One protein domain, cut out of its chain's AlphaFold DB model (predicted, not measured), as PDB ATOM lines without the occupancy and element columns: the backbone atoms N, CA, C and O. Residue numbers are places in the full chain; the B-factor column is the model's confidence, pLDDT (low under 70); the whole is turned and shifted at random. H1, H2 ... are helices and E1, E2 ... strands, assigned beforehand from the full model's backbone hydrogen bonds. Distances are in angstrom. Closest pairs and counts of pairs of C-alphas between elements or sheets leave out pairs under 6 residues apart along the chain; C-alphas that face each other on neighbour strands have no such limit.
ATOM      1  N   THR A  26     202.788 220.743  90.485       45.88
ATOM      2  CA  THR A  26     203.201 221.959  89.759       45.88
ATOM      3  C   THR A  26     202.254 223.160  89.899       45.88
ATOM      4  O   THR A  26     202.547 224.206  89.344       45.88
ATOM      5  N   ASN A  27     201.125 223.027  90.610       41.44
ATOM      6  CA  ASN A  27     200.167 224.109  90.923       41.44
ATOM      7  C   ASN A  27     199.313 223.795  92.177       41.44
ATOM      8  O   ASN A  27     198.178 224.254  92.313       41.44
ATOM      9  N   GLY A  28     199.817 222.940  93.073       47.56
ATOM     10  CA  GLY A  28     199.068 222.454  94.234       47.56
ATOM     11  C   GLY A  28     199.426 223.178  95.528       47.56
ATOM     12  O   GLY A  28     200.519 223.713  95.680       47.56
ATOM     13  N   VAL A  29     198.503 223.140  96.490       59.59
ATOM     14  CA  VAL A  29     198.799 223.454  97.891       59.59
ATOM     15  C   VAL A  29     199.887 222.490  98.367       59.59
ATOM     16  O   VAL A  29     199.638 221.290  98.471       59.59
ATOM     17  N   SER A  30     201.087 223.001  98.644       61.84
ATOM     18  CA  SER A  30     202.154 222.199  99.246       61.84
ATOM     19  C   SER A  30     201.928 222.145 100.754       61.84
ATOM     20  O   SER A  30     201.808 223.189 101.393       61.84
ATOM     21  N   ALA A  31     201.816 220.943 101.320       72.31
ATOM     22  CA  ALA A  31     201.657 220.724 102.755       72.31
ATOM     23  C   ALA A  31     202.916 220.045 103.305       72.31
ATOM     24  O   ALA A  31     203.274 218.953 102.864       72.31
ATOM     25  N   THR A  32     203.587 220.684 104.260       72.44
ATOM     26  CA  THR A  32     204.761 220.133 104.955       72.44
ATOM     27  C   THR A  32     204.467 220.030 106.446       72.44
ATOM     28  O   THR A  32     203.800 220.895 106.997       72.44
ATOM     29  N   TYR A  33     204.963 218.988 107.108       70.25
ATOM     30  CA  TYR A  33     204.830 218.800 108.554       70.25
ATOM     31  C   TYR A  33     206.205 218.973 109.211       70.25
ATOM     32  O   TYR A  33     207.211 218.567 108.626       70.25
ATOM     33  N   ILE A  34     206.267 219.566 110.401       68.38
ATOM     34  CA  ILE A  34     207.478 219.744 111.221       68.38
ATOM     35  C   ILE A  34     207.178 219.192 112.622       68.38
ATOM     36  O   ILE A  34     206.172 219.572 113.220       68.38
ATOM     37  N   GLY A  35     208.016 218.288 113.129       55.88
ATOM     38  CA  GLY A  35     207.895 217.618 114.427       55.88
ATOM     39  C   GLY A  35     207.995 216.093 114.309       55.88
ATOM     40  O   GLY A  35     208.354 215.573 113.258       55.88
ATOM     41  N   GLY A  36     207.648 215.355 115.371       45.94
ATOM     42  CA  GLY A  36     208.009 213.934 115.555       45.94
ATOM     43  C   GLY A  36     207.564 212.918 114.486       45.94
ATOM     44  O   GLY A  36     207.930 211.750 114.584       45.94
ATOM     45  N   TRP A  37     206.781 213.322 113.479       44.56
ATOM     46  CA  TRP A  37     206.361 212.483 112.343       44.56
ATOM     47  C   TRP A  37     206.960 212.913 110.995       44.56
ATOM     48  O   TRP A  37     206.600 212.345 109.963       44.56
ATOM     49  N   SER A  38     207.847 213.912 110.966       46.44
ATOM     50  CA  SER A  38     208.496 214.384 109.741       46.44
ATOM     51  C   SER A  38     210.019 214.396 109.861       46.44
ATOM     52  O   SER A  38     210.581 214.296 110.944       46.44
ATOM     53  N   SER A  39     210.704 214.541 108.725       45.62
ATOM     54  CA  SER A  39     212.161 214.728 108.674       45.62
ATOM     55  C   SER A  39     212.624 216.111 109.158       45.62
ATOM     56  O   SER A  39     213.803 216.430 109.042       45.62
ATOM     57  N   TYR A  40     211.700 216.967 109.595       53.12
ATOM     58  CA  TYR A  40     211.952 218.336 110.022       53.12
ATOM     59  C   TYR A  40     211.638 218.443 111.509       53.12
ATOM     60  O   TYR A  40     210.476 218.388 111.889       53.12
ATOM     61  N   GLU A  41     212.654 218.592 112.351       59.44
ATOM     62  CA  GLU A  41     212.468 218.520 113.808       59.44
ATOM     63  C   GLU A  41     212.254 219.898 114.455       59.44
ATOM     64  O   GLU A  41     211.533 220.008 115.444       59.44
ATOM     65  N   THR A  42     212.820 220.964 113.878       73.81
ATOM     66  CA  THR A  42     212.837 222.317 114.466       73.81
ATOM     67  C   THR A  42     212.152 223.358 113.577       73.81
ATOM     68  O   THR A  42     212.048 223.185 112.359       73.81
ATOM     69  N   ILE A  43     211.728 224.491 114.158       78.62
ATOM     70  CA  ILE A  43     211.106 225.601 113.407       78.62
ATOM     71  C   ILE A  43     212.033 226.207 112.338       78.62
ATOM     72  O   ILE A  43     211.556 226.737 111.337       78.62
ATOM     73  N   GLU A  44     213.352 226.070 112.486       82.25
ATOM     74  CA  GLU A  44     214.347 226.472 111.477       82.25
ATOM     75  C   GLU A  44     214.128 225.784 110.129       82.25
ATOM     76  O   GLU A  44     214.455 226.331 109.074       82.25
ATOM     77  N   SER A  45     213.490 224.615 110.146       83.06
ATOM     78  CA  SER A  45     213.110 223.874 108.948       83.06
ATOM     79  C   SER A  45     212.166 224.653 108.029       83.06
ATOM     80  O   SER A  45     212.147 224.398 106.823       83.06
ATOM     81  N   VAL A  46     211.431 225.645 108.547       84.44
ATOM     82  CA  VAL A  46     210.644 226.578 107.722       84.44
ATOM     83  C   VAL A  46     211.545 227.294 106.708       84.44
ATOM     84  O   VAL A  46     211.166 227.415 105.542       84.44
ATOM     85  N   SER A  47     212.771 227.669 107.094       87.12
ATOM     86  CA  SER A  47     213.757 228.286 106.195       87.12
ATOM     87  C   SER A  47     214.170 227.338 105.063       87.12
ATOM     88  O   SER A  47     214.339 227.758 103.914       87.12
ATOM     89  N   ALA A  48     214.289 226.038 105.352       85.25
ATOM     90  CA  ALA A  48     214.609 225.027 104.346       85.25
ATOM     91  C   ALA A  48     213.459 224.830 103.342       85.25
ATOM     92  O   ALA A  48     213.702 224.739 102.135       85.25
ATOM     93  N   VAL A  49     212.209 224.812 103.820       84.38
ATOM     94  CA  VAL A  49     211.012 224.773 102.958       84.38
ATOM     95  C   VAL A  49     210.945 226.026 102.087       84.38
ATOM     96  O   VAL A  49     210.761 225.917 100.879       84.38
ATOM     97  N   SER A  50     211.171 227.197 102.683       85.94
ATOM     98  CA  SER A  50     211.206 228.495 102.003       85.94
ATOM     99  C   SER A  50     212.205 228.497 100.848       85.94
ATOM    100  O   SER A  50     211.834 228.727  99.698       85.94
ATOM    101  N   THR A  51     213.441 228.076 101.125       87.12
ATOM    102  CA  THR A  51     214.515 227.997 100.126       87.12
ATOM    103  C   THR A  51     214.165 227.033  98.994       87.12
ATOM    104  O   THR A  51     214.381 227.344  97.823       87.12
ATOM    105  N   ARG A  52     213.584 225.871  99.320       85.38
ATOM    106  CA  ARG A  52     213.170 224.875  98.324       85.38
ATOM    107  C   ARG A  52     212.052 225.398  97.425       85.38
ATOM    108  O   ARG A  52     212.129 225.226  96.211       85.38
ATOM    109  N   VAL A  53     211.032 226.031  98.006       85.56
ATOM    110  CA  VAL A  53     209.898 226.594  97.257       85.56
ATOM    111  C   VAL A  53     210.374 227.716  96.341       85.56
ATOM    112  O   VAL A  53     210.017 227.715  95.165       85.56
ATOM    113  N   THR A  54     211.231 228.615  96.833       85.50
ATOM    114  CA  THR A  54     211.827 229.667  96.000       85.50
ATOM    115  C   THR A  54     212.651 229.081  94.862       85.50
ATOM    116  O   THR A  54     212.429 229.451  93.713       85.50
ATOM    117  N   ALA A  55     213.555 228.137  95.142       85.62
ATOM    118  CA  ALA A  55     214.408 227.538  94.117       85.62
ATOM    119  C   ALA A  55     213.599 226.818  93.024       85.62
ATOM    120  O   ALA A  55     213.937 226.922  91.850       85.62
ATOM    121  N   ALA A  56     212.508 226.138  93.393       83.94
ATOM    122  CA  ALA A  56     211.639 225.438  92.447       83.94
ATOM    123  C   ALA A  56     210.830 226.373  91.526       83.94
ATOM    124  O   ALA A  56     210.376 225.930  90.475       83.94
ATOM    125  N   HIS A  57     210.653 227.642  91.909       83.81
ATOM    126  CA  HIS A  57     209.855 228.637  91.175       83.81
ATOM    127  C   HIS A  57     210.693 229.834  90.710       83.81
ATOM    128  O   HIS A  57     210.154 230.901  90.419       83.81
ATOM    129  N   THR A  58     212.015 229.680  90.674       83.69
ATOM    130  CA  THR A  58     212.917 230.683  90.108       83.69
ATOM    131  C   THR A  58     213.283 230.267  88.689       83.69
ATOM    132  O   THR A  58     213.890 229.214  88.493       83.69
ATOM    133  N   ASP A  59     212.925 231.093  87.708       81.62
ATOM    134  CA  ASP A  59     213.266 230.881  86.301       81.62
ATOM    135  C   ASP A  59     214.776 231.053  86.056       81.62
ATOM    136  O   ASP A  59     215.504 231.611  86.881       81.62
ATOM    137  N   ALA A  60     215.259 230.621  84.885       76.44
ATOM    138  CA  ALA A  60     216.672 230.739  84.499       76.44
ATOM    139  C   ALA A  60     217.192 232.192  84.522       76.44
ATOM    140  O   ALA A  60     218.359 232.424  84.828       76.44
ATOM    141  N   ASP A  61     216.308 233.166  84.282       69.94
ATOM    142  CA  ASP A  61     216.610 234.603  84.344       69.94
ATOM    143  C   ASP A  61     216.678 235.139  85.794       69.94
ATOM    144  O   ASP A  61     216.913 236.326  86.042       69.94
ATOM    145  N   GLY A  62     216.467 234.271  86.789       71.06
ATOM    146  CA  GLY A  62     216.442 234.614  88.207       71.06
ATOM    147  C   GLY A  62     215.189 235.378  88.637       71.06
ATOM    148  O   GLY A  62     215.199 235.986  89.710       71.06
ATOM    149  N   VAL A  63     214.149 235.386  87.799       76.31
ATOM    150  CA  VAL A  63     212.818 235.912  88.117       76.31
ATOM    151  C   VAL A  63     212.074 234.856  88.925       76.31
ATOM    152  O   VAL A  63     212.007 233.696  88.528       76.31
ATOM    153  N   ILE A  64     211.532 235.252  90.074       75.69
ATOM    154  CA  ILE A  64     210.717 234.365  90.905       75.69
ATOM    155  C   ILE A  64     209.277 234.463  90.396       75.69
ATOM    156  O   ILE A  64     208.668 235.535  90.467       75.69
ATOM    157  N   ALA A  65     208.744 233.361  89.872       78.38
ATOM    158  CA  ALA A  65     207.337 233.255  89.505       78.38
ATOM    159  C   ALA A  65     206.444 233.358  90.763       78.38
ATOM    160  O   ALA A  65     206.921 233.116  91.875       78.38
ATOM    161  N   PRO A  66     205.146 233.707  90.632       80.06
ATOM    162  CA  PRO A  66     204.229 233.721  91.768       80.06
ATOM    163  C   PRO A  66     204.289 232.402  92.546       80.06
ATOM    164  O   PRO A  66     204.063 231.331  91.981       80.06
ATOM    165  N   LEU A  67     204.625 232.484  93.834       83.06
ATOM    166  CA  LEU A  67     204.810 231.298  94.662       83.06
ATOM    167  C   LEU A  67     203.457 230.651  94.981       83.06
ATOM    168  O   LEU A  67     202.485 231.369  95.237       83.06
ATOM    169  N   PRO A  68     203.373 229.309  95.000       83.56
ATOM    170  CA  PRO A  68     202.167 228.621  95.416       83.56
ATOM    171  C   PRO A  68     201.964 228.762  96.926       83.56
ATOM    172  O   PRO A  68     202.916 228.818  97.715       83.56
ATOM    173  N   ARG A  69     200.699 228.715  97.349       86.31
ATOM    174  CA  ARG A  69     200.356 228.646  98.769       86.31
ATOM    175  C   ARG A  69     201.012 227.423  99.414       86.31
ATOM    176  O   ARG A  69     200.729 226.282  99.039       86.31
ATOM    177  N   THR A  70     201.829 227.676 100.432       86.75
ATOM    178  CA  THR A  70     202.583 226.647 101.155       86.75
ATOM    179  C   THR A  70     202.096 226.586 102.598       86.75
ATOM    180  O   THR A  70     202.255 227.545 103.349       86.75
ATOM    181  N   ASN A  71     201.488 225.468 102.991       87.31
ATOM    182  CA  ASN A  71     201.056 225.221 104.362       87.31
ATOM    183  C   ASN A  71     202.121 224.398 105.102       87.31
ATOM    184  O   ASN A  71     202.558 223.353 104.615       87.31
ATOM    185  N   ILE A  72     202.514 224.848 106.285       86.19
ATOM    186  CA  ILE A  72     203.459 224.169 107.166       86.19
ATOM    187  C   ILE A  72     202.746 223.883 108.483       86.19
ATOM    188  O   ILE A  72     202.305 224.807 109.156       86.19
ATOM    189  N   PHE A  73     202.641 222.614 108.858       85.75
ATOM    190  CA  PHE A  73     201.992 222.175 110.086       85.75
ATOM    191  C   PHE A  73     203.040 221.847 111.148       85.75
ATOM    192  O   PHE A  73     203.861 220.948 110.954       85.75
ATOM    193  N   LEU A  74     203.017 222.575 112.261       85.44
ATOM    194  CA  LEU A  74     203.876 222.334 113.415       85.44
ATOM    195  C   LEU A  74     203.169 221.362 114.362       85.44
ATOM    196  O   LEU A  74     202.066 221.643 114.832       85.44
ATOM    197  N   LEU A  75     203.780 220.211 114.617       82.81
ATOM    198  CA  LEU A  75     203.232 219.183 115.498       82.81
ATOM    199  C   LEU A  75     203.665 219.422 116.953       82.81
ATOM    200  O   LEU A  75     204.756 219.945 117.192       82.81
ATOM    201  N   PRO A  76     202.842 219.018 117.934       78.12
ATOM    202  CA  PRO A  76     203.166 219.199 119.338       78.12
ATOM    203  C   PRO A  76     204.337 218.295 119.731       78.12
ATOM    204  O   PRO A  76     204.338 217.095 119.439       78.12
ATOM    205  N   THR A  77     205.327 218.853 120.424       67.00
ATOM    206  CA  THR A  77     206.442 218.081 120.982       67.00
ATOM    207  C   THR A  77     206.006 217.345 122.254       67.00
ATOM    208  O   THR A  77     205.007 217.691 122.904       67.00
ATOM    209  N   SER A  78     206.711 216.260 122.587       58.41
ATOM    210  CA  SER A  78     206.415 215.483 123.791       58.41
ATOM    211  C   SER A  78     206.691 216.334 125.043       58.41
ATOM    212  O   SER A  78     207.633 217.124 125.068       58.41
ATOM    213  N   ASN A  79     205.873 216.199 126.098       51.56
ATOM    214  CA  ASN A  79     206.015 216.983 127.342       51.56
ATOM    215  C   ASN A  79     207.418 216.889 127.978       51.56
ATOM    216  O   ASN A  79     207.801 217.784 128.726       51.56
ATOM    217  N   ALA A  80     208.171 215.818 127.706       44.44
ATOM    218  CA  ALA A  80     209.512 215.613 128.248       44.44
ATOM    219  C   ALA A  80     210.549 216.582 127.648       44.44
ATOM    220  O   ALA A  80     211.448 217.028 128.359       44.44
ATOM    221  N   ASP A  81     210.383 216.974 126.381       45.12
ATOM    222  CA  ASP A  81     211.343 217.825 125.665       45.12
ATOM    223  C   ASP A  81     211.119 219.321 125.950       45.12
ATOM    224  O   ASP A  81     212.061 220.113 125.978       45.12
ATOM    225  N   ALA A  82     209.874 219.717 126.247       44.78
ATOM    226  CA  ALA A  82     209.517 221.106 126.560       44.78
ATOM    227  C   ALA A  82     210.115 221.597 127.893       44.78
ATOM    228  O   ALA A  82     210.427 222.779 128.039       44.78
ATOM    229  N   VAL A  83     210.307 220.692 128.860       44.72
ATOM    230  CA  VAL A  83     210.930 221.005 130.159       44.72
ATOM    231  C   VAL A  83     212.453 221.114 130.023       44.72
ATOM    232  O   VAL A  83     213.062 221.957 130.677       44.72
ATOM    233  N   ALA A  84     213.074 220.337 129.129       41.09
ATOM    234  CA  ALA A  84     214.516 220.384 128.886       41.09
ATOM    235  C   ALA A  84     214.960 221.675 128.165       41.09
ATOM    236  O   ALA A  84     215.963 222.266 128.552       41.09
ATOM    237  N   ALA A  85     214.171 222.185 127.211       47.12
ATOM    238  CA  ALA A  85     214.462 223.429 126.478       47.12
ATOM    239  C   ALA A  85     214.344 224.721 127.323       47.12
ATOM    240  O   ALA A  85     214.594 225.821 126.835       47.12
ATOM    241  N   SER A  86     213.945 224.609 128.595       45.72
ATOM    242  CA  SER A  86     213.876 225.733 129.539       45.72
ATOM    243  C   SER A  86     215.189 225.980 130.300       45.72
ATOM    244  O   SER A  86     215.271 226.906 131.115       45.72
ATOM    245  N   SER A  87     216.247 225.200 130.028       47.09
ATOM    246  CA  SER A  87     217.583 225.482 130.556       47.09
ATOM    247  C   SER A  87     218.170 226.744 129.917       47.09
ATOM    248  O   SER A  87     218.271 226.876 128.703       47.09
ATOM    249  N   ARG A  88     218.575 227.666 130.788       48.50
ATOM    250  CA  ARG A  88     218.953 229.075 130.584       48.50
ATOM    251  C   ARG A  88     220.060 229.375 129.546       48.50
ATOM    252  O   ARG A  88     220.354 230.549 129.350       48.50
ATOM    253  N   GLU A  89     220.679 228.369 128.925       44.75
ATOM    254  CA  GLU A  89     221.935 228.496 128.160       44.75
ATOM    255  C   GLU A  89     221.791 228.514 126.624       44.75
ATOM    256  O   GLU A  89     222.696 229.002 125.956       44.75
ATOM    257  N   GLU A  90     220.655 228.129 126.028       47.22
ATOM    258  CA  GLU A  90     220.448 228.245 124.559       47.22
ATOM    259  C   GLU A  90     220.034 229.663 124.096       47.22
ATOM    260  O   GLU A  90     219.691 229.900 122.939       47.22
ATOM    261  N   ALA A  91     220.077 230.649 124.996       48.56
ATOM    262  CA  ALA A  91     219.524 231.987 124.793       48.56
ATOM    263  C   ALA A  91     220.384 232.956 123.949       48.56
ATOM    264  O   ALA A  91     219.977 234.107 123.764       48.56
ATOM    265  N   GLU A  92     221.560 232.561 123.448       55.28
ATOM    266  CA  GLU A  92     222.502 233.537 122.873       55.28
ATOM    267  C   GLU A  92     222.306 233.856 121.388       55.28
ATOM    268  O   GLU A  92     222.643 234.970 120.973       55.28
ATOM    269  N   GLN A  93     221.720 232.967 120.578       62.69
ATOM    270  CA  GLN A  93     221.504 233.254 119.155       62.69
ATOM    271  C   GLN A  93     220.017 233.232 118.783       62.69
ATOM    272  O   GLN A  93     219.346 232.223 118.985       62.69
ATOM    273  N   PRO A  94     219.467 234.342 118.251       71.50
ATOM    274  CA  PRO A  94     218.084 234.363 117.804       71.50
ATOM    275  C   PRO A  94     217.910 233.421 116.610       71.50
ATOM    276  O   PRO A  94     218.558 233.594 115.573       71.50
ATOM    277  N   VAL A  95     216.988 232.471 116.741       84.44
ATOM    278  CA  VAL A  95     216.594 231.559 115.668       84.44
ATOM    279  C   VAL A  95     216.004 232.388 114.533       84.44
ATOM    280  O   VAL A  95     214.988 233.060 114.713       84.44
ATOM    281  N   THR A  96     216.641 232.374 113.362       88.38
ATOM    282  CA  THR A  96     216.172 233.145 112.203       88.38
ATOM    283  C   THR A  96     215.370 232.254 111.266       88.38
ATOM    284  O   THR A  96     215.893 231.321 110.657       88.38
ATOM    285  N   VAL A  97     214.082 232.564 111.140       90.50
ATOM    286  CA  VAL A  97     213.131 231.865 110.282       90.50
ATOM    287  C   VAL A  97     212.928 232.682 109.012       90.50
ATOM    288  O   VAL A  97     212.302 233.745 109.034       90.50
ATOM    289  N   VAL A  98     213.471 232.184 107.904       91.19
ATOM    290  CA  VAL A  98     213.375 232.824 106.592       91.19
ATOM    291  C   VAL A  98     212.080 232.403 105.915       91.19
ATOM    292  O   VAL A  98     211.841 231.217 105.693       91.19
ATOM    293  N   VAL A  99     211.254 233.374 105.542       91.81
ATOM    294  CA  VAL A  99     209.906 233.140 105.015       91.81
ATOM    295  C   VAL A  99     209.718 233.741 103.625       91.81
ATOM    296  O   VAL A  99     210.346 234.741 103.267       91.81
ATOM    297  N   VAL A 100     208.832 233.128 102.845       90.44
ATOM    298  CA  VAL A 100     208.454 233.578 101.499       90.44
ATOM    299  C   VAL A 100     206.960 233.848 101.413       90.44
ATOM    300  O   VAL A 100     206.198 233.511 102.319       90.44
ATOM    301  N   ASP A 101     206.553 234.517 100.338       88.44
ATOM    302  CA  ASP A 101     205.163 234.907 100.138       88.44
ATOM    303  C   ASP A 101     204.221 233.690 100.112       88.44
ATOM    304  O   ASP A 101     204.589 232.608  99.654       88.44
ATOM    305  N   GLN A 102     203.000 233.880 100.617       88.25
ATOM    306  CA  GLN A 102     201.938 232.865 100.695       88.25
ATOM    307  C   GLN A 102     202.238 231.643 101.581       88.25
ATOM    308  O   GLN A 102     201.605 230.589 101.436       88.25
ATOM    309  N   MET A 103     203.156 231.781 102.539       91.06
ATOM    310  CA  MET A 103     203.361 230.773 103.577       91.06
ATOM    311  C   MET A 103     202.322 230.875 104.696       91.06
ATOM    312  O   MET A 103     202.019 231.956 105.204       91.06
ATOM    313  N   ASN A 104     201.808 229.723 105.116       92.88
ATOM    314  CA  ASN A 104     200.887 229.582 106.235       92.88
ATOM    315  C   ASN A 104     201.428 228.522 107.197       92.88
ATOM    316  O   ASN A 104     201.438 227.339 106.866       92.88
ATOM    317  N   ILE A 105     201.891 228.952 108.364       92.94
ATOM    318  CA  ILE A 105     202.446 228.112 109.418       92.94
ATOM    319  C   ILE A 105     201.371 227.920 110.490       92.94
ATOM    320  O   ILE A 105     200.904 228.889 111.083       92.94
ATOM    321  N   GLU A 106     200.974 226.681 110.749       92.88
ATOM    322  CA  GLU A 106     199.860 226.345 111.633       92.88
ATOM    323  C   GLU A 106     200.280 225.304 112.672       92.88
ATOM    324  O   GLU A 106     200.738 224.217 112.329       92.88
ATOM    325  N   GLY A 107     200.122 225.636 113.951       88.31
ATOM    326  CA  GLY A 107     200.249 224.692 115.050       88.31
ATOM    327  C   GLY A 107     199.071 223.725 115.078       88.31
ATOM    328  O   GLY A 107     197.912 224.136 115.033       88.31
ATOM    329  N   VAL A 108     199.368 222.432 115.155       87.81
ATOM    330  CA  VAL A 108     198.368 221.376 115.308       87.81
ATOM    331  C   VAL A 108     198.249 221.043 116.789       87.81
ATOM    332  O   VAL A 108     199.210 220.625 117.428       87.81
ATOM    333  N   SER A 109     197.058 221.220 117.347       85.88
ATOM    334  CA  SER A 109     196.805 220.908 118.757       85.88
ATOM    335  C   SER A 109     196.842 219.403 119.035       85.88
ATOM    336  O   SER A 109     196.494 218.577 118.182       85.88
ATOM    337  N   ARG A 110     197.155 219.031 120.278       82.44
ATOM    338  CA  ARG A 110     197.081 217.648 120.768       82.44
ATOM    339  C   ARG A 110     195.680 217.077 120.624       82.44
ATOM    340  O   ARG A 110     195.539 215.925 120.228       82.44
ATOM    341  N   GLN A 111     194.646 217.895 120.835       82.88
ATOM    342  CA  GLN A 111     193.262 217.474 120.630       82.88
ATOM    343  C   GLN A 111     192.985 217.111 119.159       82.88
ATOM    344  O   GLN A 111     192.320 216.109 118.883       82.88
ATOM    345  N   GLN A 112     193.503 217.886 118.198       83.50
ATOM    346  CA  GLN A 112     193.390 217.558 116.771       83.50
ATOM    347  C   GLN A 112     194.153 216.270 116.433       83.50
ATOM    348  O   GLN A 112     193.588 215.393 115.773       83.50
ATOM    349  N   CYS A 113     195.378 216.105 116.946       80.06
ATOM    350  CA  CYS A 113     196.144 214.863 116.801       80.06
ATOM    351  C   CYS A 113     195.390 213.655 117.389       80.06
ATOM    352  O   CYS A 113     195.289 212.607 116.747       80.06
ATOM    353  N   ALA A 114     194.791 213.804 118.573       78.25
ATOM    354  CA  ALA A 114     194.027 212.756 119.242       78.25
ATOM    355  C   ALA A 114     192.785 212.336 118.441       78.25
ATOM    356  O   ALA A 114     192.505 211.140 118.313       78.25
ATOM    357  N   ARG A 115     192.050 213.301 117.866       78.94
ATOM    358  CA  ARG A 115     190.883 213.029 117.007       78.94
ATOM    359  C   ARG A 115     191.281 212.305 115.722       78.94
ATOM    360  O   ARG A 115     190.605 211.352 115.338       78.94
ATOM    361  N   ALA A 116     192.390 212.701 115.096       74.38
ATOM    362  CA  ALA A 116     192.913 212.029 113.905       74.38
ATOM    363  C   ALA A 116     193.331 210.571 114.196       74.38
ATOM    364  O   ALA A 116     193.023 209.660 113.421       74.38
ATOM    365  N   TYR A 150     197.755 211.278 123.381       72.81
ATOM    366  CA  TYR A 150     196.973 212.501 123.574       72.81
ATOM    367  C   TYR A 150     195.508 212.230 123.963       72.81
ATOM    368  O   TYR A 150     194.651 213.103 123.811       72.81
ATOM    369  N   ALA A 151     195.165 211.006 124.382       68.56
ATOM    370  CA  ALA A 151     193.778 210.633 124.684       68.56
ATOM    371  C   ALA A 151     193.159 211.456 125.830       68.56
ATOM    372  O   ALA A 151     191.959 211.729 125.809       68.56
ATOM    373  N   ASP A 152     193.980 211.884 126.787       72.88
ATOM    374  CA  ASP A 152     193.630 212.762 127.907       72.88
ATOM    375  C   ASP A 152     193.083 214.130 127.455       72.88
ATOM    376  O   ASP A 152     192.134 214.656 128.042       72.88
ATOM    377  N   THR A 153     193.607 214.673 126.352       74.31
ATOM    378  CA  THR A 153     193.193 215.985 125.816       74.31
ATOM    379  C   THR A 153     191.790 216.001 125.202       74.31
ATOM    380  O   THR A 153     191.184 217.064 125.055       74.31
ATOM    381  N   LEU A 154     191.224 214.839 124.856       73.12
ATOM    382  CA  LEU A 154     189.862 214.763 124.308       73.12
ATOM    383  C   LEU A 154     188.797 215.116 125.352       73.12
ATOM    384  O   LEU A 154     187.744 215.633 124.984       73.12
ATOM    385  N   SER A 155     189.081 214.851 126.628       74.12
ATOM    386  CA  SER A 155     188.202 215.159 127.760       74.12
ATOM    387  C   SER A 155     188.434 216.541 128.378       74.12
ATOM    388  O   SER A 155     187.661 216.947 129.244       74.12
ATOM    389  N   ASP A 156     189.468 217.273 127.958       78.19
ATOM    390  CA  ASP A 156     189.772 218.586 128.521       78.19
ATOM    391  C   ASP A 156     188.837 219.664 127.946       78.19
ATOM    392  O   ASP A 156     188.948 220.091 126.790       78.19
ATOM    393  N   ALA A 157     187.903 220.118 128.784       77.88
ATOM    394  CA  ALA A 157     186.899 221.117 128.431       77.88
ATOM    395  C   ALA A 157     187.504 222.477 128.029       77.88
ATOM    396  O   ALA A 157     186.846 223.243 127.314       77.88
ATOM    397  N   ARG A 158     188.757 222.773 128.410       78.25
ATOM    398  CA  ARG A 158     189.432 224.039 128.066       78.25
ATOM    399  C   ARG A 158     189.624 224.205 126.560       78.25
ATOM    400  O   ARG A 158     189.500 225.315 126.052       78.25
ATOM    401  N   TYR A 159     189.816 223.113 125.816       76.69
ATOM    402  CA  TYR A 159     189.903 223.160 124.348       76.69
ATOM    403  C   TYR A 159     188.578 223.528 123.673       76.69
ATOM    404  O   TYR A 159     188.574 224.035 122.554       76.69
ATOM    405  N   SER A 160     187.448 223.268 124.334       73.88
ATOM    406  CA  SER A 160     186.118 223.635 123.833       73.88
ATOM    407  C   SER A 160     185.654 225.023 124.280       73.88
ATOM    408  O   SER A 160     184.603 225.485 123.834       73.88
ATOM    409  N   GLN A 161     186.416 225.701 125.142       73.81
ATOM    410  CA  GLN A 161     186.049 227.016 125.650       73.81
ATOM    411  C   GLN A 161     186.256 228.081 124.566       73.81
ATOM    412  O   GLN A 161     187.370 228.347 124.113       73.81
ATOM    413  N   THR A 162     185.168 228.724 124.145       71.75
ATOM    414  CA  THR A 162     185.238 229.852 123.216       71.75
ATOM    415  C   THR A 162     185.666 231.107 123.960       71.75
ATOM    416  O   THR A 162     184.923 231.616 124.799       71.75
ATOM    417  N   VAL A 163     186.841 231.632 123.624       77.44
ATOM    418  CA  VAL A 163     187.333 232.900 124.172       77.44
ATOM    419  C   VAL A 163     187.039 234.031 123.183       77.44
ATOM    420  O   VAL A 163     187.312 233.911 121.980       77.44
ATOM    421  N   ALA A 164     186.448 235.119 123.685       80.50
ATOM    422  CA  ALA A 164     186.118 236.312 122.907       80.50
ATOM    423  C   ALA A 164     187.371 237.075 122.458       80.50
ATOM    424  O   ALA A 164     187.462 237.510 121.307       80.50
ATOM    425  N   VAL A 165     188.321 237.204 123.385       87.25
ATOM    426  CA  VAL A 165     189.543 237.996 123.269       87.25
ATOM    427  C   VAL A 165     190.728 237.157 123.737       87.25
ATOM    428  O   VAL A 165     190.645 236.475 124.756       87.25
ATOM    429  N   GLY A 166     191.837 237.231 123.013       89.94
ATOM    430  CA  GLY A 166     193.018 236.418 123.267       89.94
ATOM    431  C   GLY A 166     192.967 235.051 122.593       89.94
ATOM    432  O   GLY A 166     191.960 234.649 122.001       89.94
ATOM    433  N   ALA A 167     194.100 234.367 122.680       91.25
ATOM    434  CA  ALA A 167     194.322 233.065 122.086       91.25
ATOM    435  C   ALA A 167     193.501 231.983 122.787       91.25
ATOM    436  O   ALA A 167     193.199 232.079 123.980       91.25
ATOM    437  N   THR A 168     193.154 230.940 122.039       90.44
ATOM    438  CA  THR A 168     192.491 229.742 122.570       90.44
ATOM    439  C   THR A 168     193.470 228.845 123.328       90.44
ATOM    440  O   THR A 168     194.683 228.993 123.212       90.44
ATOM    441  N   TYR A 169     192.961 227.866 124.083       85.31
ATOM    442  CA  TYR A 169     193.812 226.921 124.819       85.31
ATOM    443  C   TYR A 169     194.729 226.088 123.898       85.31
ATOM    444  O   TYR A 169     195.840 225.732 124.279       85.31
ATOM    445  N   ALA A 170     194.298 225.850 122.652       84.25
ATOM    446  CA  ALA A 170     195.000 225.035 121.659       84.25
ATOM    447  C   ALA A 170     196.442 225.487 121.367       84.25
ATOM    448  O   ALA A 170     197.277 224.673 120.983       84.25
ATOM    449  N   VAL A 171     196.754 226.768 121.581       85.00
ATOM    450  CA  VAL A 171     198.085 227.336 121.315       85.00
ATOM    451  C   VAL A 171     199.177 226.791 122.225       85.00
ATOM    452  O   VAL A 171     200.352 226.860 121.873       85.00
ATOM    453  N   ARG A 172     198.814 226.269 123.405       84.38
ATOM    454  CA  ARG A 172     199.764 225.773 124.413       84.38
ATOM    455  C   ARG A 172     200.449 224.473 123.998       84.38
ATOM    456  O   ARG A 172     201.467 224.117 124.579       84.38
ATOM    457  N   ASP A 173     199.911 223.786 122.996       83.88
ATOM    458  CA  ASP A 173     200.434 222.504 122.528       83.88
ATOM    459  C   ASP A 173     201.676 222.638 121.645       83.88
ATOM    460  O   ASP A 173     202.495 221.719 121.593       83.88
ATOM    461  N   VAL A 174     201.814 223.770 120.950       86.25
ATOM    462  CA  VAL A 174     202.910 224.034 120.013       86.25
ATOM    463  C   VAL A 174     203.685 225.247 120.500       86.25
ATOM    464  O   VAL A 174     203.240 226.388 120.356       86.25
ATOM    465  N   ILE A 175     204.857 224.988 121.077       86.94
ATOM    466  CA  ILE A 175     205.705 226.008 121.692       86.94
ATOM    467  C   ILE A 175     207.000 226.147 120.894       86.94
ATOM    468  O   ILE A 175     207.740 225.184 120.698       86.94
ATOM    469  N   VAL A 176     207.279 227.370 120.460       86.62
ATOM    470  CA  VAL A 176     208.556 227.797 119.892       86.62
ATOM    471  C   VAL A 176     209.347 228.464 121.005       86.62
ATOM    472  O   VAL A 176     209.064 229.605 121.368       86.62
ATOM    473  N   SER A 177     210.307 227.741 121.571       84.31
ATOM    474  CA  SER A 177     211.176 228.251 122.633       84.31
ATOM    475  C   SER A 177     212.283 229.147 122.079       84.31
ATOM    476  O   SER A 177     212.795 228.917 120.985       84.31
ATOM    477  N   GLY A 178     212.675 230.157 122.858       83.81
ATOM    478  CA  GLY A 178     213.795 231.038 122.529       83.81
ATOM    479  C   GLY A 178     213.417 232.248 121.671       83.81
ATOM    480  O   GLY A 178     212.260 232.476 121.319       83.81
ATOM    481  N   SER A 179     214.414 233.086 121.376       88.19
ATOM    482  CA  SER A 179     214.208 234.281 120.547       88.19
ATOM    483  C   SER A 179     214.026 233.889 119.080       88.19
ATOM    484  O   SER A 179     214.873 233.189 118.532       88.19
ATOM    485  N   CYS A 180     212.983 234.397 118.421       90.62
ATOM    486  CA  CYS A 180     212.671 234.103 117.022       90.62
ATOM    487  C   CYS A 180     212.727 235.380 116.167       90.62
ATOM    488  O   CYS A 180     212.092 236.385 116.475       90.62
ATOM    489  N   SER A 181     213.476 235.355 115.068       94.00
ATOM    490  CA  SER A 181     213.523 236.424 114.067       94.00
ATOM    491  C   SER A 181     212.866 235.936 112.782       94.00
ATOM    492  O   SER A 181     213.433 235.106 112.080       94.00
ATOM    493  N   ILE A 182     211.684 236.453 112.458       95.06
ATOM    494  CA  ILE A 182     210.969 236.144 111.216       95.06
ATOM    495  C   ILE A 182     211.427 237.131 110.151       95.06
ATOM    496  O   ILE A 182     211.202 238.341 110.273       95.06
ATOM    497  N   GLU A 183     212.065 236.613 109.108       93.50
ATOM    498  CA  GLU A 183     212.711 237.420 108.085       93.50
ATOM    499  C   GLU A 183     212.226 237.059 106.682       93.50
ATOM    500  O   GLU A 183     212.390 235.934 106.222       93.50
ATOM    501  N   GLY A 184     211.625 238.021 105.982       89.44
ATOM    502  CA  GLY A 184     211.224 237.819 104.592       89.44
ATOM    503  C   GLY A 184     212.417 237.857 103.640       89.44
ATOM    504  O   GLY A 184     213.322 238.684 103.799       89.44
ATOM    505  N   ILE A 185     212.401 236.990 102.621       82.62
ATOM    506  CA  ILE A 185     213.387 237.050 101.534       82.62
ATOM    507  C   ILE A 185     213.241 238.396 100.805       82.62
ATOM    508  O   ILE A 185     212.131 238.752 100.400       82.62
ATOM    509  N   PRO A 186     214.333 239.165 100.626       74.31
ATOM    510  CA  PRO A 186     214.268 240.422  99.900       74.31
ATOM    511  C   PRO A 186     213.845 240.164  98.444       74.31
ATOM    512  O   PRO A 186     214.457 239.330  97.772       74.31
ATOM    513  N   PRO A 187     212.820 240.869  97.932       69.75
ATOM    514  CA  PRO A 187     212.377 240.690  96.557       69.75
ATOM    515  C   PRO A 187     213.490 241.121  95.596       69.75
ATOM    516  O   PRO A 187     214.049 242.205  95.745       69.75
ATOM    517  N   ARG A 284     204.175 237.955 102.473       93.75
ATOM    518  CA  ARG A 284     202.994 237.854 103.334       93.75
ATOM    519  C   ARG A 284     202.887 236.452 103.905       93.75
ATOM    520  O   ARG A 284     202.779 235.478 103.163       93.75
ATOM    521  N   VAL A 285     202.899 236.368 105.230       95.38
ATOM    522  CA  VAL A 285     202.991 235.100 105.958       95.38
ATOM    523  C   VAL A 285     201.966 235.063 107.072       95.38
ATOM    524  O   VAL A 285     201.689 236.085 107.704       95.38
ATOM    525  N   VAL A 286     201.407 233.886 107.328       97.06
ATOM    526  CA  VAL A 286     200.443 233.664 108.407       97.06
ATOM    527  C   VAL A 286     201.017 232.666 109.407       97.06
ATOM    528  O   VAL A 286     201.518 231.624 109.001       97.06
ATOM    529  N   PHE A 287     200.932 232.977 110.698       96.62
ATOM    530  CA  PHE A 287     201.188 232.056 111.806       96.62
ATOM    531  C   PHE A 287     199.886 231.831 112.574       96.62
ATOM    532  O   PHE A 287     199.192 232.802 112.888       96.62
ATOM    533  N   ARG A 288     199.553 230.573 112.877       96.06
ATOM    534  CA  ARG A 288     198.320 230.194 113.579       96.06
ATOM    535  C   ARG A 288     198.568 229.205 114.695       96.06
ATOM    536  O   ARG A 288     199.305 228.252 114.478       96.06
ATOM    537  N   TYR A 289     197.897 229.371 115.829       93.62
ATOM    538  CA  TYR A 289     197.920 228.400 116.928       93.62
ATOM    539  C   TYR A 289     199.324 228.062 117.452       93.62
ATOM    540  O   TYR A 289     199.611 226.919 117.793       93.62
ATOM    541  N   VAL A 290     200.209 229.061 117.505       92.50
ATOM    542  CA  VAL A 290     201.590 228.901 117.986       92.50
ATOM    543  C   VAL A 290     201.807 229.732 119.244       92.50
ATOM    544  O   VAL A 290     201.413 230.901 119.300       92.50
ATOM    545  N   THR A 291     202.474 229.148 120.237       93.38
ATOM    546  CA  THR A 291     203.038 229.886 121.369       93.38
ATOM    547  C   THR A 291     204.506 230.196 121.108       93.38
ATOM    548  O   THR A 291     205.308 229.288 120.915       93.38
ATOM    549  N   PHE A 292     204.882 231.468 121.147       93.25
ATOM    550  CA  PHE A 292     206.272 231.911 121.147       93.25
ATOM    551  C   PHE A 292     206.716 232.136 122.594       93.25
ATOM    552  O   PHE A 292     206.215 233.039 123.265       93.25
ATOM    553  N   ALA A 293     207.628 231.295 123.078       90.75
ATOM    554  CA  ALA A 293     208.241 231.361 124.404       90.75
ATOM    555  C   ALA A 293     209.601 232.079 124.343       90.75
ATOM    556  O   ALA A 293     210.649 231.548 124.717       90.75
ATOM    557  N   GLY A 294     209.569 233.307 123.832       89.25
ATOM    558  CA  GLY A 294     210.695 234.225 123.745       89.25
ATOM    559  C   GLY A 294     210.373 235.444 122.874       89.25
ATOM    560  O   GLY A 294     209.288 235.528 122.293       89.25
ATOM    561  N   PRO A 295     211.288 236.427 122.790       93.00
ATOM    562  CA  PRO A 295     211.106 237.610 121.954       93.00
ATOM    563  C   PRO A 295     210.995 237.260 120.465       93.00
ATOM    564  O   PRO A 295     211.848 236.555 119.923       93.00
ATOM    565  N   VAL A 296     209.997 237.824 119.789       95.62
ATOM    566  CA  VAL A 296     209.779 237.695 118.345       95.62
ATOM    567  C   VAL A 296     210.120 239.005 117.650       95.62
ATOM    568  O   VAL A 296     209.658 240.071 118.050       95.62
ATOM    569  N   VAL A 297     210.908 238.948 116.580       95.94
ATOM    570  CA  VAL A 297     211.263 240.115 115.767       95.94
ATOM    571  C   VAL A 297     210.815 239.884 114.332       95.94
ATOM    572  O   VAL A 297     211.253 238.933 113.697       95.94
ATOM    573  N   VAL A 298     209.976 240.771 113.798       96.44
ATOM    574  CA  VAL A 298     209.547 240.725 112.393       96.44
ATOM    575  C   VAL A 298     210.384 241.699 111.573       96.44
ATOM    576  O   VAL A 298     210.472 242.886 111.911       96.44
ATOM    577  N   ARG A 299     211.006 241.204 110.497       93.62
ATOM    578  CA  ARG A 299     211.858 241.973 109.577       93.62
ATOM    579  C   ARG A 299     211.522 241.637 108.130       93.62
ATOM    580  O   ARG A 299     211.415 240.471 107.774       93.62
ATOM    581  N   ARG A 300     211.424 242.659 107.272       91.12
ATOM    582  CA  ARG A 300     211.272 242.496 105.809       91.12
ATOM    583  C   ARG A 300     210.113 241.576 105.389       91.12
ATOM    584  O   ARG A 300     210.154 240.967 104.328       91.12
ATOM    585  N   ALA A 301     209.090 241.467 106.229       93.38
ATOM    586  CA  ALA A 301     207.933 240.611 106.020       93.38
ATOM    587  C   ALA A 301     206.668 241.320 106.507       93.38
ATOM    588  O   ALA A 301     206.707 242.228 107.347       93.38
ATOM    589  N   HIS A 302     205.536 240.903 105.965       95.94
ATOM    590  CA  HIS A 302     204.213 241.228 106.463       95.94
ATOM    591  C   HIS A 302     203.635 239.976 107.111       95.94
ATOM    592  O   HIS A 302     203.445 238.961 106.443       95.94
ATOM    593  N   VAL A 303     203.394 240.021 108.418       97.81
ATOM    594  CA  VAL A 303     203.070 238.818 109.194       97.81
ATOM    595  C   VAL A 303     201.699 238.955 109.829       97.81
ATOM    596  O   VAL A 303     201.402 239.950 110.485       97.81
ATOM    597  N   THR A 304     200.860 237.942 109.642       98.44
ATOM    598  CA  THR A 304     199.576 237.822 110.328       98.44
ATOM    599  C   THR A 304     199.671 236.720 111.375       98.44
ATOM    600  O   THR A 304     199.826 235.556 111.025       98.44
ATOM    601  N   PHE A 305     199.561 237.070 112.650       98.50
ATOM    602  CA  PHE A 305     199.431 236.123 113.752       98.50
ATOM    603  C   PHE A 305     197.945 235.939 114.072       98.50
ATOM    604  O   PHE A 305     197.233 236.926 114.269       98.50
ATOM    605  N   GLN A 306     197.454 234.701 114.101       97.31
ATOM    606  CA  GLN A 306     196.054 234.391 114.406       97.31
ATOM    607  C   GLN A 306     195.985 233.349 115.507       97.31
ATOM    608  O   GLN A 306     196.555 232.273 115.356       97.31
ATOM    609  N   ASP A 307     195.292 233.664 116.601       95.56
ATOM    610  CA  ASP A 307     195.224 232.774 117.759       95.56
ATOM    611  C   ASP A 307     196.637 232.310 118.165       95.56
ATOM    612  O   ASP A 307     196.903 231.120 118.236       95.56
ATOM    613  N   CYS A 308     197.575 233.245 118.351       96.81
ATOM    614  CA  CYS A 308     198.936 232.960 118.822       96.81
ATOM    615  C   CYS A 308     199.139 233.486 120.245       96.81
ATOM    616  O   CYS A 308     198.518 234.473 120.643       96.81
TER     617      CYS A 308
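AT A GLANCE: This is residues 26 to 116, 150 to 187 and 284 to 308 of the 591 residues of an uncharacterized protein of Leptomonas seymouri (UniProt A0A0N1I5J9). The chain is wound in stacked turns, a short solenoid whose walls are parallel strands: a sheet of five on one side, a sheet of three across from it, and the short pair E5 and E8 closing one end between them. H1 takes the place of a strand in the wall of three, beside E3, and the small helices H3 to H6 gather in the loop between E4 and E5. The printed part has 154 residues with six named helices and ten named strands, in the order E1 H1 E2 H2 E3 E4 H3 H4 H5 H6 E5 E6 E7 E8 E9 E10; the class is mixed, helices and strands. The sheets run E1 E2 E4 E7 E10, E3 E6 E9 and E5 E8, each parallel throughout. The whole is compact, with a radius of gyration of the C-alphas of 16.4 A and spans of 55 by 37 by 33 A.

IN THESE COORDINATES: Find C-alpha 30 at (202.154, 222.199, 99.246), where E1 begins; it covers residues 30 to 34 and 13.3 A. In the same sheet of five look for E2, residues 70 to 74, 13.1 A; E4, residues 103 to 107, 13.4 A; E7, residues 284 to 288, 13.6 A; and E10, residues 301 to 306, 15.8 A, which ends at C-alpha 306 (196.054, 234.391, 114.406). The second sheet holds E3, residues 95 to 99, 12.7 A; E6, residues 180 to 184, 13.1 A; and E9, residues 296 to 299, 10.0 A. E5, residues 175 to 177, and E8, residues 291 to 293, are short, 6.0 A and 6.2 A. From C-alpha 45 at (213.110, 223.874, 108.948), H1 runs 16.6 A through residues 45 to 56. The other helices are H2, residues 79 to 84, 9.3 A; H3, residues 110 to 116, 9.8 A; H4, residues 151 to 155, 7.8 A; H5, residues 157 to 160, 5.3 A; and H6, residues 169 to 173, 8.3 A.

HOW THE PARTS SIT: Start in the twisted sheet of five, with edge strands E1 and E10. Across its neighbour pairs these backbone atoms are within hydrogen-bond range: N 32 and O 71 of E1 and E2 at 2.9 A, N 72 and O 104 of E2 and E4 at 2.8 A, N 105 and O 286 of E4 and E7 at 2.8 A, and N 287 and O 304 of E7 and E10 at 2.8 A. E1, H1 and E2 form a strand-helix-strand unit, two parallel neighbour strands with a helix between, whose crossover is right-handed. H1 is on this sheet at a height over the sheet of 9.8 A. H1 is also on the sheet of three, but at the sheet's level, and its Ser 47 and Val 98 of E3 have the closest C-alphas, 4.6 A apart. There N 97 and O 181 of E3 and E6, and N 182 and O 297 of E6 and E9, are 2.8 A apart. Across the parallel neighbours E5 and E8, N 176 and O 291 are within hydrogen-bond range at 2.8 A. E5 runs on into E6 at 99 degrees, and E7 into E8 at 91 degrees, each across a break of 2 residues. H3 and H4 touch, the C-alphas of Gln 111 and Thr 153 being closest at 5.4 A. H6 only grazes the sheet of five, with residues 170 to 173. H6 only just touches H3 and H5, with 3 pairs of C-alphas within 8 A each; the closest are Arg 110 and Asp 173, 6.2 A, and Tyr 159 and Tyr 169, 5.4 A. H2 touches no helix. In H1 and H3 every O i to N i+4 pair is within hydrogen-bond range; H2 has 0 of 2, H4 0 of 1 and H6 0 of 1, beside O i to N i+3 counts of 1 of 3, 2 of 2 and 2 of 2, and H5 is too short for an i+4 pair.

THE WHOLE: The C-alphas of Asp 61 and Ser 155 are the two farthest apart, 55.4 A. Residues 117 to 149 and 188 to 283 are not printed; across these cuts C-alphas 116 and 150 are 10.5 A apart, and C-alphas 187 and 284 are 11.9 A apart. Of the links that are printed whole, H1 to E2 is long, and its residues 57 to 69 have C-alphas 15 to 31 A from the mean of all C-alphas. The mean pLDDT of the printed part is 78.4, and 33 residues are under 70, among them residues 26 to 30, 34 to 41 and 77 to 93.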